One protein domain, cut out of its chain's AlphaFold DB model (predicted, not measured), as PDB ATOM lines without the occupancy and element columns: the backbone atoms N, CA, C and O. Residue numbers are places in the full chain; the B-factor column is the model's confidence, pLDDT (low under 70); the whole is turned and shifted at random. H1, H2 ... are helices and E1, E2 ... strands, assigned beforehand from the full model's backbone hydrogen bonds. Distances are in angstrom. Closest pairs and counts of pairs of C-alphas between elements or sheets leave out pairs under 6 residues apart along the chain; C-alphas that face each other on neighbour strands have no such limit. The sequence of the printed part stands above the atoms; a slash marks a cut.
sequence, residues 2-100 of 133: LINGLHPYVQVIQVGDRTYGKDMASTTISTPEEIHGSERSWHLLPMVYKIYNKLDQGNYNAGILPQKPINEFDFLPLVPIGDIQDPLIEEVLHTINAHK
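What this domain is: This is residues 2 to 100 of the 133 residues of an uncharacterized protein of Sphingobacterium sp. IITKGP-BTPF85 (UniProt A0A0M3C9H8). Little regular structure is present: a long two-stranded ribbon, E1 running on into E2 and folding back through E3 into E4, is joined by loops to H2 at the opposite end, with short H1 between. The 99 printed residues have two named helices and four named strands, in the order H1 E1 E2 E3 E4 H2, mixed in class, with only 30 residues in named elements. The whole is extended, radius of gyration of the C-alphas 19.8 A, spanning 57 by 38 by 22 A.

How they stand to each other: E1, residues 24 to 26, and E4, residues 47 to 50, are antiparallel neighbours; N 25 and O 49 are 2.9 A apart. E2, residues 29 to 31, and E3, residues 42 to 44, form an antiparallel hairpin; N 29 and O 44 are 2.8 A apart. H1, residues 2 to 6, and H2, residues 87 to 98, are apart; in both, every O i to N i+4 pair is within hydrogen-bond range.

Where its parts are: H1 begins at C-alpha 2 (168.423, 140.893, 228.680). H2, 16.2 A long, ends at C-alpha 98 (148.649, 156.216, 229.047).

The domain as a whole: The printed part has no cut. The links H1 to E1 and E4 to H2 are long. Only residue 100 has pLDDT under 70.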
ATOM      1  N   LEU A   2     168.689 139.477 229.006       95.06
ATOM      2  CA  LEU A   2     168.423 140.893 228.680       95.06
ATOM      3  C   LEU A   2     167.482 141.604 229.671       95.06
ATOM      4  O   LEU A   2     167.880 142.596 230.268       95.06
ATOM      5  N   ILE A   3     166.282 141.054 229.907       95.69
ATOM      6  CA  ILE A   3     165.293 141.622 230.848       95.69
ATOM      7  C   ILE A   3     165.911 141.818 232.243       95.69
ATOM      8  O   ILE A   3     165.892 142.920 232.781       95.69
ATOM      9  N   ASN A   4     166.537 140.771 232.795       95.62
ATOM     10  CA  ASN A   4     167.182 140.824 234.112       95.62
ATOM     11  C   ASN A   4     168.372 141.800 234.165       95.62
ATOM     12  O   ASN A   4     168.573 142.482 235.165       95.62
ATOM     13  N   GLY A   5     169.178 141.849 233.103       95.12
ATOM     14  CA  GLY A   5     170.393 142.659 233.030       95.12
ATOM     15  C   GLY A   5     170.124 144.152 232.853       95.12
ATOM     16  O   GLY A   5     170.890 144.958 233.371       95.12
ATOM     17  N   LEU A   6     169.039 144.518 232.160       96.69
ATOM     18  CA  LEU A   6     168.624 145.912 231.968       96.69
ATOM     19  C   LEU A   6     167.851 146.482 233.160       96.69
ATOM     20  O   LEU A   6     167.890 147.692 233.371       96.69
ATOM     21  N   HIS A   7     167.197 145.626 233.951       94.69
ATOM     22  CA  HIS A   7     166.363 146.027 235.086       94.69
ATOM     23  C   HIS A   7     167.014 147.050 236.050       94.69
ATOM     24  O   HIS A   7     166.324 147.974 236.470       94.69
ATOM     25  N   PRO A   8     168.320 146.976 236.387       96.19
ATOM     26  CA  PRO A   8     168.957 147.969 237.260       96.19
ATOM     27  C   PRO A   8     169.188 149.350 236.628       96.19
ATOM     28  O   PRO A   8     169.521 150.287 237.346       96.19
ATOM     29  N   TYR A   9     169.094 149.471 235.302       97.19
ATOM     30  CA  TYR A   9     169.538 150.658 234.565       97.19
ATOM     31  C   TYR A   9     168.397 151.414 233.893       97.19
ATOM     32  O   TYR A   9     168.466 152.632 233.755       97.19
ATOM     33  N   VAL A  10     167.361 150.703 233.451       96.56
ATOM     34  CA  VAL A  10     166.208 151.288 232.765       96.56
ATOM     35  C   VAL A  10     164.924 150.639 233.252       96.56
ATOM     36  O   VAL A  10     164.913 149.489 233.691       96.56
ATOM     37  N   GLN A  11     163.816 151.368 233.132       95.00
ATOM     38  CA  GLN A  11     162.503 150.788 233.359       95.00
ATOM     39  C   GLN A  11     162.195 149.783 232.242       95.00
ATOM     40  O   GLN A  11     162.125 150.147 231.070       95.00
ATOM     41  N   VAL A  12     161.996 148.521 232.618       94.94
ATOM     42  CA  VAL A  12     161.568 147.454 231.709       94.94
ATOM     43  C   VAL A  12     160.119 147.109 232.035       94.94
ATOM     44  O   VAL A  12     159.825 146.683 233.150       94.94
ATOM     45  N   ILE A  13     159.217 147.301 231.070       95.62
ATOM     46  CA  ILE A  13     157.815 146.874 231.154       95.62
ATOM     47  C   ILE A  13     157.642 145.718 230.178       95.62
ATOM     48  O   ILE A  13     157.826 145.887 228.975       95.62
ATOM     49  N   GLN A  14     157.317 144.543 230.700       96.19
ATOM     50  CA  GLN A  14     157.131 143.336 229.915       96.19
ATOM     51  C   GLN A  14     155.640 143.069 229.682       96.19
ATOM     52  O   GLN A  14     154.851 143.022 230.632       96.19
ATOM     53  N   VAL A  15     155.296 142.860 228.412       97.19
ATOM     54  CA  VAL A  15     153.975 142.446 227.928       97.19
ATOM     55  C   VAL A  15     154.107 141.053 227.312       97.19
ATOM     56  O   VAL A  15     155.126 140.771 226.679       97.19
ATOM     57  N   GLY A  16     153.121 140.185 227.517       96.56
ATOM     58  CA  GLY A  16     153.108 138.821 226.976       96.56
ATOM     59  C   GLY A  16     152.996 137.774 228.074       96.56
ATOM     60  O   GLY A  16     152.296 138.000 229.055       96.56
ATOM     61  N   ASP A  17     153.698 136.650 227.936       96.50
ATOM     62  CA  ASP A  17     153.676 135.553 228.909       96.50
ATOM     63  C   ASP A  17     155.009 135.413 229.676       96.50
ATOM     64  O   ASP A  17     156.036 136.028 229.357       96.50
ATOM     65  N   ARG A  18     154.990 134.603 230.735       96.44
ATOM     66  CA  ARG A  18     156.147 134.250 231.557       96.44
ATOM     67  C   ARG A  18     157.265 133.684 230.687       96.44
ATOM     68  O   ARG A  18     157.088 132.724 229.942       96.44
ATOM     69  N   THR A  19     158.468 134.231 230.846       96.38
ATOM     70  CA  THR A  19     159.638 133.716 230.117       96.38
ATOM     71  C   THR A  19     160.015 132.308 230.579       96.38
ATOM     72  O   THR A  19     159.747 131.919 231.712       96.38
ATOM     73  N   TYR A  20     160.734 131.561 229.739       95.44
ATOM     74  CA  TYR A  20     161.205 130.213 230.085       95.44
ATOM     75  C   TYR A  20     162.124 130.170 231.319       95.44
ATOM     76  O   TYR A  20     162.187 129.167 232.019       95.44
ATOM     77  N   GLY A  21     162.860 131.256 231.586       94.38
ATOM     78  CA  GLY A  21     163.703 131.349 232.778       94.38
ATOM     79  C   GLY A  21     165.115 130.782 232.643       94.38
ATOM     80  O   GLY A  21     165.751 130.481 233.642       94.38
ATOM     81  N   LYS A  22     165.677 130.650 231.435       93.75
ATOM     82  CA  LYS A  22     167.074 130.199 231.294       93.75
ATOM     83  C   LYS A  22     168.046 131.205 231.933       93.75
ATOM     84  O   LYS A  22     168.345 132.254 231.355       93.75
ATOM     85  N   ASP A  23     168.550 130.869 233.116       95.06
ATOM     86  CA  ASP A  23     169.418 131.711 233.950       95.06
ATOM     87  C   ASP A  23     170.889 131.267 233.945       95.06
ATOM     88  O   ASP A  23     171.681 131.708 234.778       95.06
ATOM     89  N   MET A  24     171.259 130.411 232.990       94.69
ATOM     90  CA  MET A  24     172.591 129.827 232.866       94.69
ATOM     91  C   MET A  24     173.218 130.130 231.503       94.69
ATOM     92  O   MET A  24     172.510 130.246 230.497       94.69
ATOM     93  N   ALA A  25     174.549 130.192 231.471       93.75
ATOM     94  CA  ALA A  25     175.343 130.264 230.247       93.75
ATOM     95  C   ALA A  25     176.154 128.977 230.047       93.75
ATOM     96  O   ALA A  25     176.680 128.408 231.009       93.75
ATOM     97  N   SER A  26     176.253 128.537 228.792       95.38
ATOM     98  CA  SER A  26     177.062 127.390 228.393       95.38
ATOM     99  C   SER A  26     178.380 127.808 227.771       95.38
ATOM    100  O   SER A  26     178.478 128.877 227.175       95.38
ATOM    101  N   THR A  27     179.356 126.918 227.851       94.94
ATOM    102  CA  THR A  27     180.523 126.935 226.967       94.94
ATOM    103  C   THR A  27     180.417 125.769 225.988       94.94
ATOM    104  O   THR A  27     179.609 124.871 226.214       94.94
ATOM    105  N   THR A  28     181.194 125.777 224.910       94.56
ATOM    106  CA  THR A  28     181.252 124.665 223.954       94.56
ATOM    107  C   THR A  28     182.602 123.981 224.075       94.56
ATOM    108  O   THR A  28     183.636 124.638 224.018       94.56
ATOM    109  N   ILE A  29     182.586 122.662 224.232       92.62
ATOM    110  CA  ILE A  29     183.771 121.805 224.230       92.62
ATOM    111  C   ILE A  29     183.637 120.873 223.028       92.62
ATOM    112  O   ILE A  29     182.639 120.159 222.925       92.62
ATOM    113  N   SER A  30     184.605 120.894 222.116       92.44
ATOM    114  CA  SER A  30     184.618 120.046 220.923       92.44
ATOM    115  C   SER A  30     185.739 119.012 220.957       92.44
ATOM    116  O   SER A  30     186.790 119.234 221.552       92.44
ATOM    117  N   THR A  31     185.506 117.870 220.312       89.62
ATOM    118  CA  THR A  31     186.563 116.914 219.961       89.62
ATOM    119  C   THR A  31     186.308 116.360 218.556       89.62
ATOM    120  O   THR A  31     185.206 115.851 218.326       89.62
ATOM    121  N   PRO A  32     187.277 116.409 217.623       89.62
ATOM    122  CA  PRO A  32     188.567 117.113 217.720       89.62
ATOM    123  C   PRO A  32     188.408 118.646 217.853       89.62
ATOM    124  O   PRO A  32     187.312 119.174 217.655       89.62
ATOM    125  N   GLU A  33     189.468 119.352 218.269       82.38
ATOM    126  CA  GLU A  33     189.461 120.821 218.448       82.38
ATOM    127  C   GLU A  33     189.257 121.548 217.110       82.38
ATOM    128  O   GLU A  33     188.435 122.458 217.015       82.38
ATOM    129  N   GLU A  34     189.919 121.058 216.062       81.62
ATOM    130  CA  GLU A  34     189.703 121.442 214.670       81.62
ATOM    131  C   GLU A  34     189.139 120.247 213.897       81.62
ATOM    132  O   GLU A  34     189.566 119.113 214.101       81.62
ATOM    133  N   ILE A  35     188.157 120.492 213.028       78.88
ATOM    134  CA  ILE A  35     187.541 119.451 212.199       78.88
ATOM    135  C   ILE A  35     188.143 119.551 210.803       78.88
ATOM    136  O   ILE A  35     187.930 120.552 210.111       78.88
ATOM    137  N   HIS A  36     188.842 118.509 210.359       81.44
ATOM    138  CA  HIS A  36     189.349 118.437 208.993       81.44
ATOM    139  C   HIS A  36     188.556 117.414 208.171       81.44
ATOM    140  O   HIS A  36     188.408 116.249 208.537       81.44
ATOM    141  N   GLY A  37     188.040 117.838 207.017       83.12
ATOM    142  CA  GLY A  37     187.349 116.942 206.087       83.12
ATOM    143  C   GLY A  37     186.084 116.305 206.677       83.12
ATOM    144  O   GLY A  37     185.145 117.008 207.038       83.12
ATOM    145  N   SER A  38     186.035 114.971 206.713       81.94
ATOM    146  CA  SER A  38     184.875 114.168 207.136       81.94
ATOM    147  C   SER A  38     185.022 113.554 208.534       81.94
ATOM    148  O   SER A  38     184.364 112.560 208.860       81.94
ATOM    149  N   GLU A  39     185.900 114.116 209.361       82.50
ATOM    150  CA  GLU A  39     186.124 113.649 210.723       82.50
ATOM    151  C   GLU A  39     184.859 113.750 211.581       82.50
ATOM    152  O   GLU A  39     184.075 114.698 211.499       82.50
ATOM    153  N   ARG A  40     184.649 112.741 212.434       81.69
ATOM    154  CA  ARG A  40     183.543 112.755 213.391       81.69
ATOM    155  C   ARG A  40     183.867 113.734 214.508       81.69
ATOM    156  O   ARG A  40     184.820 113.509 215.250       81.69
ATOM    157  N   SER A  41     183.029 114.752 214.661       89.00
ATOM    158  CA  SER A  41     183.112 115.698 215.764       89.00
ATOM    159  C   SER A  41     182.012 115.480 216.795       89.00
ATOM    160  O   SER A  41     180.884 115.091 216.483       89.00
ATOM    161  N   TRP A  42     182.353 115.753 218.047       91.31
ATOM    162  CA  TRP A  42     181.416 115.822 219.157       91.31
ATOM    163  C   TRP A  42     181.455 117.215 219.760       91.31
ATOM    164  O   TRP A  42     182.530 117.792 219.905       91.31
ATOM    165  N   HIS A  43     180.289 117.719 220.157       92.50
ATOM    166  CA  HIS A  43     180.151 118.978 220.877       92.50
ATOM    167  C   HIS A  43     179.425 118.735 222.197       92.50
ATOM    168  O   HIS A  43     178.309 118.217 222.223       92.50
ATOM    169  N   LEU A  44     180.052 119.138 223.295       94.19
ATOM    170  CA  LEU A  44     179.458 119.178 224.620       94.19
ATOM    171  C   LEU A  44     179.194 120.640 224.988       94.19
ATOM    172  O   LEU A  44     180.101 121.467 224.926       94.19
ATOM    173  N   LEU A  45     177.959 120.954 225.384       96.06
ATOM    174  CA  LEU A  45     177.558 122.296 225.813       96.06
ATOM    175  C   LEU A  45     177.185 122.301 227.304       96.06
ATOM    176  O   LEU A  45     175.995 122.355 227.634       96.06
ATOM    177  N   PRO A  46     178.156 122.197 228.232       96.44
ATOM    178  CA  PRO A  46     177.850 122.234 229.655       96.44
ATOM    179  C   PRO A  46     177.401 123.638 230.078       96.44
ATOM    180  O   PRO A  46     177.943 124.643 229.616       96.44
ATOM    181  N   MET A  47     176.435 123.709 230.997       95.62
ATOM    182  CA  MET A  47     176.063 124.953 231.679       95.62
ATOM    183  C   MET A  47     177.088 125.238 232.779       95.62
ATOM    184  O   MET A  47     177.223 124.444 233.706       95.62
ATOM    185  N   VAL A  48     177.808 126.351 232.674       95.81
ATOM    186  CA  VAL A  48     178.993 126.629 233.509       95.81
ATOM    187  C   VAL A  48     178.880 127.901 234.346       95.81
ATOM    188  O   VAL A  48     179.588 128.032 235.339       95.81
ATOM    189  N   TYR A  49     177.961 128.813 234.013       93.94
ATOM    190  CA  TYR A  49     177.745 130.049 234.776       93.94
ATOM    191  C   TYR A  49     176.269 130.292 235.060       93.94
ATOM    192  O   TYR A  49     175.410 129.928 234.256       93.94
ATOM    193  N   LYS A  50     175.990 130.984 236.169       94.81
ATOM    194  CA  LYS A  50     174.700 131.622 236.446       94.81
ATOM    195  C   LYS A  50     174.758 133.104 236.093       94.81
ATOM    196  O   LYS A  50     175.785 133.749 236.280       94.81
ATOM    197  N   ILE A  51     173.649 133.642 235.601       94.38
ATOM    198  CA  ILE A  51     173.563 135.026 235.132       94.38
ATOM    199  C   ILE A  51     172.872 135.882 236.194       94.38
ATOM    200  O   ILE A  51     171.666 135.761 236.415       94.38
ATOM    201  N   TYR A  52     173.644 136.771 236.811       96.19
ATOM    202  CA  TYR A  52     173.191 137.752 237.795       96.19
ATOM    203  C   TYR A  52     173.283 139.165 237.204       96.19
ATOM    204  O   TYR A  52     174.083 139.418 236.301       96.19
ATOM    205  N   ASN A  53     172.430 140.080 237.663       95.44
ATOM    206  CA  ASN A  53     172.486 141.490 237.281       95.44
ATOM    207  C   ASN A  53     173.376 142.301 238.244       95.44
ATOM    208  O   ASN A  53     173.965 141.762 239.175       95.44
ATOM    209  N   LYS A  54     173.459 143.620 238.027       96.38
ATOM    210  CA  LYS A  54     174.279 144.542 238.836       96.38
ATOM    211  C   LYS A  54     173.902 144.590 240.325       96.38
ATOM    212  O   LYS A  54     174.715 145.034 241.128       96.38
ATOM    213  N   LEU A  55     172.684 144.181 240.667       96.06
ATOM    214  CA  LEU A  55     172.148 144.159 242.029       96.06
ATOM    215  C   LEU A  55     172.255 142.764 242.662       96.06
ATOM    216  O   LEU A  55     171.543 142.482 243.621       96.06
ATOM    217  N   ASP A  56     173.070 141.875 242.085       94.88
ATOM    218  CA  ASP A  56     173.184 140.469 242.479       94.88
ATOM    219  C   ASP A  56     171.831 139.731 242.449       94.88
ATOM    220  O   ASP A  56     171.595 138.767 243.179       94.88
ATOM    221  N   GLN A  57     170.933 140.148 241.548       93.50
ATOM    222  CA  GLN A  57     169.664 139.468 241.300       93.50
ATOM    223  C   GLN A  57     169.807 138.537 240.092       93.50
ATOM    224  O   GLN A  57     170.182 138.944 238.986       93.50
ATOM    225  N   GLY A  58     169.500 137.266 240.310       92.31
ATOM    226  CA  GLY A  58     169.539 136.193 239.320       92.31
ATOM    227  C   GLY A  58     168.457 135.166 239.637       92.31
ATOM    228  O   GLY A  58     167.368 135.536 240.066       92.31
ATOM    229  N   ASN A  59     168.756 133.876 239.454       93.31
ATOM    230  CA  ASN A  59     167.884 132.762 239.862       93.31
ATOM    231  C   ASN A  59     166.447 132.847 239.324       93.31
ATOM    232  O   ASN A  59     165.495 132.397 239.954       93.31
ATOM    233  N   TYR A  60     166.283 133.395 238.125       94.62
ATOM    234  CA  TYR A  60     164.996 133.470 237.441       94.62
ATOM    235  C   TYR A  60     164.679 132.163 236.689       94.62
ATOM    236  O   TYR A  60     164.063 132.193 235.627       94.62
ATOM    237  N   ASN A  61     165.078 131.003 237.234       95.00
ATOM    238  CA  ASN A  61     164.852 129.676 236.640       95.00
ATOM    239  C   ASN A  61     163.368 129.305 236.531       95.00
ATOM    240  O   ASN A  61     162.994 128.485 235.698       95.00
ATOM    241  N   ALA A  62     162.524 129.924 237.358       95.62
ATOM    242  CA  ALA A  62     161.073 129.830 237.265       95.62
ATOM    243  C   ALA A  62     160.477 130.794 236.223       95.62
ATOM    244  O   ALA A  62     159.258 130.913 236.139       95.62
ATOM    245  N   GLY A  63     161.295 131.488 235.436       95.38
ATOM    246  CA  GLY A  63     160.831 132.519 234.520       95.38
ATOM    247  C   GLY A  63     160.677 133.883 235.181       95.38
ATOM    248  O   GLY A  63     160.608 134.023 236.399       95.38
ATOM    249  N   ILE A  64     160.625 134.902 234.334       95.94
ATOM    250  CA  ILE A  64     160.300 136.281 234.710       95.94
ATOM    251  C   ILE A  64     158.840 136.507 234.331       95.94
ATOM    252  O   ILE A  64     158.472 136.250 233.181       95.94
ATOM    253  N   LEU A  65     158.031 136.930 235.304       96.81
ATOM    254  CA  LEU A  65     156.621 137.242 235.095       96.81
ATOM    255  C   LEU A  65     156.474 138.612 234.416       96.81
ATOM    256  O   LEU A  65     157.126 139.568 234.850       96.81
ATOM    257  N   PRO A  66     155.607 138.724 233.396       96.69
ATOM    258  CA  PRO A  66     155.313 139.993 232.756       96.69
ATOM    259  C   PRO A  66     154.498 140.887 233.695       96.69
ATOM    260  O   PRO A  66     153.692 140.410 234.492       96.69
ATOM    261  N   GLN A  67     154.668 142.205 233.576       96.38
ATOM    262  CA  GLN A  67     153.803 143.161 234.274       96.38
ATOM    263  C   GLN A  67     152.414 143.221 233.629       96.38
ATOM    264  O   GLN A  67     151.431 143.518 234.305       96.38
ATOM    265  N   LYS A  68     152.341 142.942 232.324       96.25
ATOM    266  CA  LYS A  68     151.115 142.912 231.527       96.25
ATOM    267  C   LYS A  68     150.947 141.522 230.905       96.25
ATOM    268  O   LYS A  68     151.454 141.293 229.806       96.25
ATOM    269  N   PRO A  69     150.313 140.575 231.616       96.88
ATOM    270  CA  PRO A  69     150.096 139.240 231.082       96.88
ATOM    271  C   PRO A  69     149.087 139.291 229.928       96.88
ATOM    272  O   PRO A  69     147.937 139.669 230.139       96.88
ATOM    273  N   ILE A  70     149.522 138.922 228.723       96.69
ATOM    274  CA  ILE A  70     148.675 138.786 227.531       96.69
ATOM    275  C   ILE A  70     149.073 137.506 226.809       96.69
ATOM    276  O   ILE A  70     150.247 137.295 226.509       96.69
ATOM    277  N   ASN A  71     148.083 136.668 226.522       95.62
ATOM    278  CA  ASN A  71     148.247 135.482 225.702       95.62
ATOM    279  C   ASN A  71     147.744 135.775 224.282       95.62
ATOM    280  O   ASN A  71     146.546 135.947 224.072       95.62
ATOM    281  N   GLU A  72     148.648 135.819 223.302       93.81
ATOM    282  CA  GLU A  72     148.306 136.071 221.893       93.81
ATOM    283  C   GLU A  72     147.367 135.003 221.306       93.81
ATOM    284  O   GLU A  72     146.567 135.295 220.421       93.81
ATOM    285  N   PHE A  73     147.388 133.778 221.848       95.19
ATOM    286  CA  PHE A  73     146.517 132.690 221.397       95.19
ATOM    287  C   PHE A  73     145.050 132.861 221.802       95.19
ATOM    288  O   PHE A  73     144.197 132.153 221.266       95.19
ATOM    289  N   ASP A  74     144.736 133.798 222.700       95.50
ATOM    290  CA  ASP A  74     143.347 134.150 223.013       95.50
ATOM    291  C   ASP A  74     142.722 135.027 221.902       95.50
ATOM    292  O   ASP A  74     141.501 135.183 221.848       95.50
ATOM    293  N   PHE A  75     143.540 135.559 220.979       92.56
ATOM    294  CA  PHE A  75     143.154 136.497 219.919       92.56
ATOM    295  C   PHE A  75     143.465 135.924 218.530       92.56
ATOM    296  O   PHE A  75     144.376 136.359 217.831       92.56
ATOM    297  N   LEU A  76     142.699 134.911 218.120       93.50
ATOM    298  CA  LEU A  76     142.852 134.278 216.808       93.50
ATOM    299  C   LEU A  76     141.919 134.903 215.752       93.50
ATOM    300  O   LEU A  76     140.765 135.207 216.066       93.50
ATOM    301  N   PRO A  77     142.360 135.021 214.482       94.44
ATOM    302  CA  PRO A  77     143.644 134.562 213.938       94.44
ATOM    303  C   PRO A  77     144.816 135.501 214.273       94.44
ATOM    304  O   PRO A  77     144.629 136.707 214.387       94.44
ATOM    305  N   LEU A  78     146.030 134.943 214.357       94.25
ATOM    306  CA  LEU A  78     147.245 135.742 214.534       94.25
ATOM    307  C   LEU A  78     147.475 136.649 213.317       94.25
ATOM    308  O   LEU A  78     147.365 136.208 212.168       94.25
ATOM    309  N   VAL A  79     147.819 137.903 213.588       95.12
ATOM    310  CA  VAL A  79     148.151 138.909 212.575       95.12
ATOM    311  C   VAL A  79     149.641 138.856 212.206       95.12
ATOM    312  O   VAL A  79     150.443 138.258 212.930       95.12
ATOM    313  N   PRO A  80     150.056 139.443 211.069       95.38
ATOM    314  CA  PRO A  80     151.469 139.545 210.720       95.38
ATOM    315  C   PRO A  80     152.281 140.313 211.772       95.38
ATOM    316  O   PRO A  80     151.802 141.268 212.380       95.38
ATOM    317  N   ILE A  81     153.553 139.939 211.932       93.75
ATOM    318  CA  ILE A  81     154.473 140.608 212.863       93.75
ATOM    319  C   ILE A  81     154.560 142.103 212.527       93.75
ATOM    320  O   ILE A  81     154.892 142.474 211.400       93.75
ATOM    321  N   GLY A  82     154.322 142.951 213.531       92.88
ATOM    322  CA  GLY A  82     154.372 144.408 213.397       92.88
ATOM    323  C   GLY A  82     153.029 145.066 213.078       92.88
ATOM    324  O   GLY A  82     152.981 146.292 212.987       92.88
ATOM    325  N   ASP A  83     151.952 144.291 212.927       95.81
ATOM    326  CA  ASP A  83     150.604 144.841 212.803       95.81
ATOM    327  C   ASP A  83     150.155 145.480 214.130       95.81
ATOM    328  O   ASP A  83     150.315 144.911 215.206       95.81
ATOM    329  N   ILE A  84     149.576 146.680 214.062       95.12
ATOM    330  CA  ILE A  84     149.056 147.393 215.240       95.12
ATOM    331  C   ILE A  84     147.862 146.688 215.895       95.12
ATOM    332  O   ILE A  84     147.513 147.033 217.019       95.12
ATOM    333  N   GLN A  85     147.227 145.755 215.182       93.88
ATOM    334  CA  GLN A  85     146.145 144.905 215.674       93.88
ATOM    335  C   GLN A  85     146.657 143.700 216.474       93.88
ATOM    336  O   GLN A  85     145.850 142.951 217.017       93.88
ATOM    337  N   ASP A  86     147.976 143.486 216.544       96.62
ATOM    338  CA  ASP A  86     148.553 142.464 217.411       96.62
ATOM    339  C   ASP A  86     148.279 142.831 218.882       96.62
ATOM    340  O   ASP A  86     148.609 143.948 219.295       96.62
ATOM    341  N   PRO A  87     147.709 141.924 219.697       96.31
ATOM    342  CA  PRO A  87     147.299 142.239 221.066       96.31
ATOM    343  C   PRO A  87     148.473 142.647 221.972       96.31
ATOM    344  O   PRO A  87     148.294 143.421 222.917       96.31
ATOM    345  N   LEU A  88     149.690 142.160 221.700       97.06
ATOM    346  CA  LEU A  88     150.890 142.554 222.437       97.06
ATOM    347  C   LEU A  88     151.306 143.976 222.050       97.06
ATOM    348  O   LEU A  88     151.626 144.784 222.924       97.06
ATOM    349  N   ILE A  89     151.287 144.295 220.752       96.44
ATOM    350  CA  ILE A  89     151.630 145.631 220.247       96.44
ATOM    351  C   ILE A  89     150.586 146.658 220.689       96.44
ATOM    352  O   ILE A  89     150.954 147.744 221.143       96.44
ATOM    353  N   GLU A  90     149.304 146.313 220.614       95.56
ATOM    354  CA  GLU A  90     148.197 147.153 221.055       95.56
ATOM    355  C   GLU A  90     148.352 147.548 222.533       95.56
ATOM    356  O   GLU A  90     148.328 148.741 222.849       95.56
ATOM    357  N   GLU A  91     148.616 146.593 223.437       95.81
ATOM    358  CA  GLU A  91     148.824 146.904 224.860       95.81
ATOM    359  C   GLU A  91     150.091 147.733 225.095       95.81
ATOM    360  O   GLU A  91     150.110 148.606 225.972       95.81
ATOM    361  N   VAL A  92     151.153 147.520 224.312       95.94
ATOM    362  CA  VAL A  92     152.355 148.364 224.373       95.94
ATOM    363  C   VAL A  92     152.020 149.801 223.970       95.94
ATOM    364  O   VAL A  92     152.371 150.736 224.694       95.94
ATOM    365  N   LEU A  93     151.307 150.007 222.861       95.50
ATOM    366  CA  LEU A  93     150.894 151.334 222.396       95.50
ATOM    367  C   LEU A  93     149.952 152.013 223.393       95.50
ATOM    368  O   LEU A  93     150.115 153.201 223.692       95.50
ATOM    369  N   HIS A  94     149.000 151.263 223.943       94.06
ATOM    370  CA  HIS A  94     148.099 151.731 224.985       94.06
ATOM    371  C   HIS A  94     148.875 152.149 226.242       94.06
ATOM    372  O   HIS A  94     148.703 153.269 226.731       94.06
ATOM    373  N   THR A  95     149.814 151.318 226.705       93.25
ATOM    374  CA  THR A  95     150.680 151.613 227.853       93.25
ATOM    375  C   THR A  95     151.514 152.871 227.609       93.25
ATOM    376  O   THR A  95     151.542 153.756 228.463       93.25
ATOM    377  N   ILE A  96     152.144 153.016 226.440       93.06
ATOM    378  CA  ILE A  96     152.936 154.205 226.092       93.06
ATOM    379  C   ILE A  96     152.061 155.467 226.076       93.06
ATOM    380  O   ILE A  96     152.465 156.509 226.594       93.06
ATOM    381  N   ASN A  97     150.857 155.392 225.503       92.56
ATOM    382  CA  ASN A  97     149.945 156.534 225.429       92.56
ATOM    383  C   ASN A  97     149.374 156.924 226.799       92.56
ATOM    384  O   ASN A  97     149.253 158.118 227.068       92.56
ATOM    385  N   ALA A  98     149.093 155.960 227.677       84.81
ATOM    386  CA  ALA A  98     148.649 156.216 229.047       84.81
ATOM    387  C   ALA A  98     149.723 156.917 229.901       84.81
ATOM    388  O   ALA A  98     149.393 157.694 230.795       84.81
ATOM    389  N   HIS A  99     151.007 156.679 229.609       71.88
ATOM    390  CA  HIS A  99     152.134 157.323 230.292       71.88
ATOM    391  C   HIS A  99     152.496 158.701 229.726       71.88
ATOM    392  O   HIS A  99     153.327 159.399 230.313       71.88
ATOM    393  N   LYS A 100     151.876 159.145 228.623       69.25
ATOM    394  CA  LYS A 100     151.986 160.550 228.220       69.25
ATOM    395  C   LYS A 100     151.253 161.372 229.279       69.25
ATOM    396  O   LYS A 100     150.057 161.147 229.468       69.25
TER     397      LYS A 100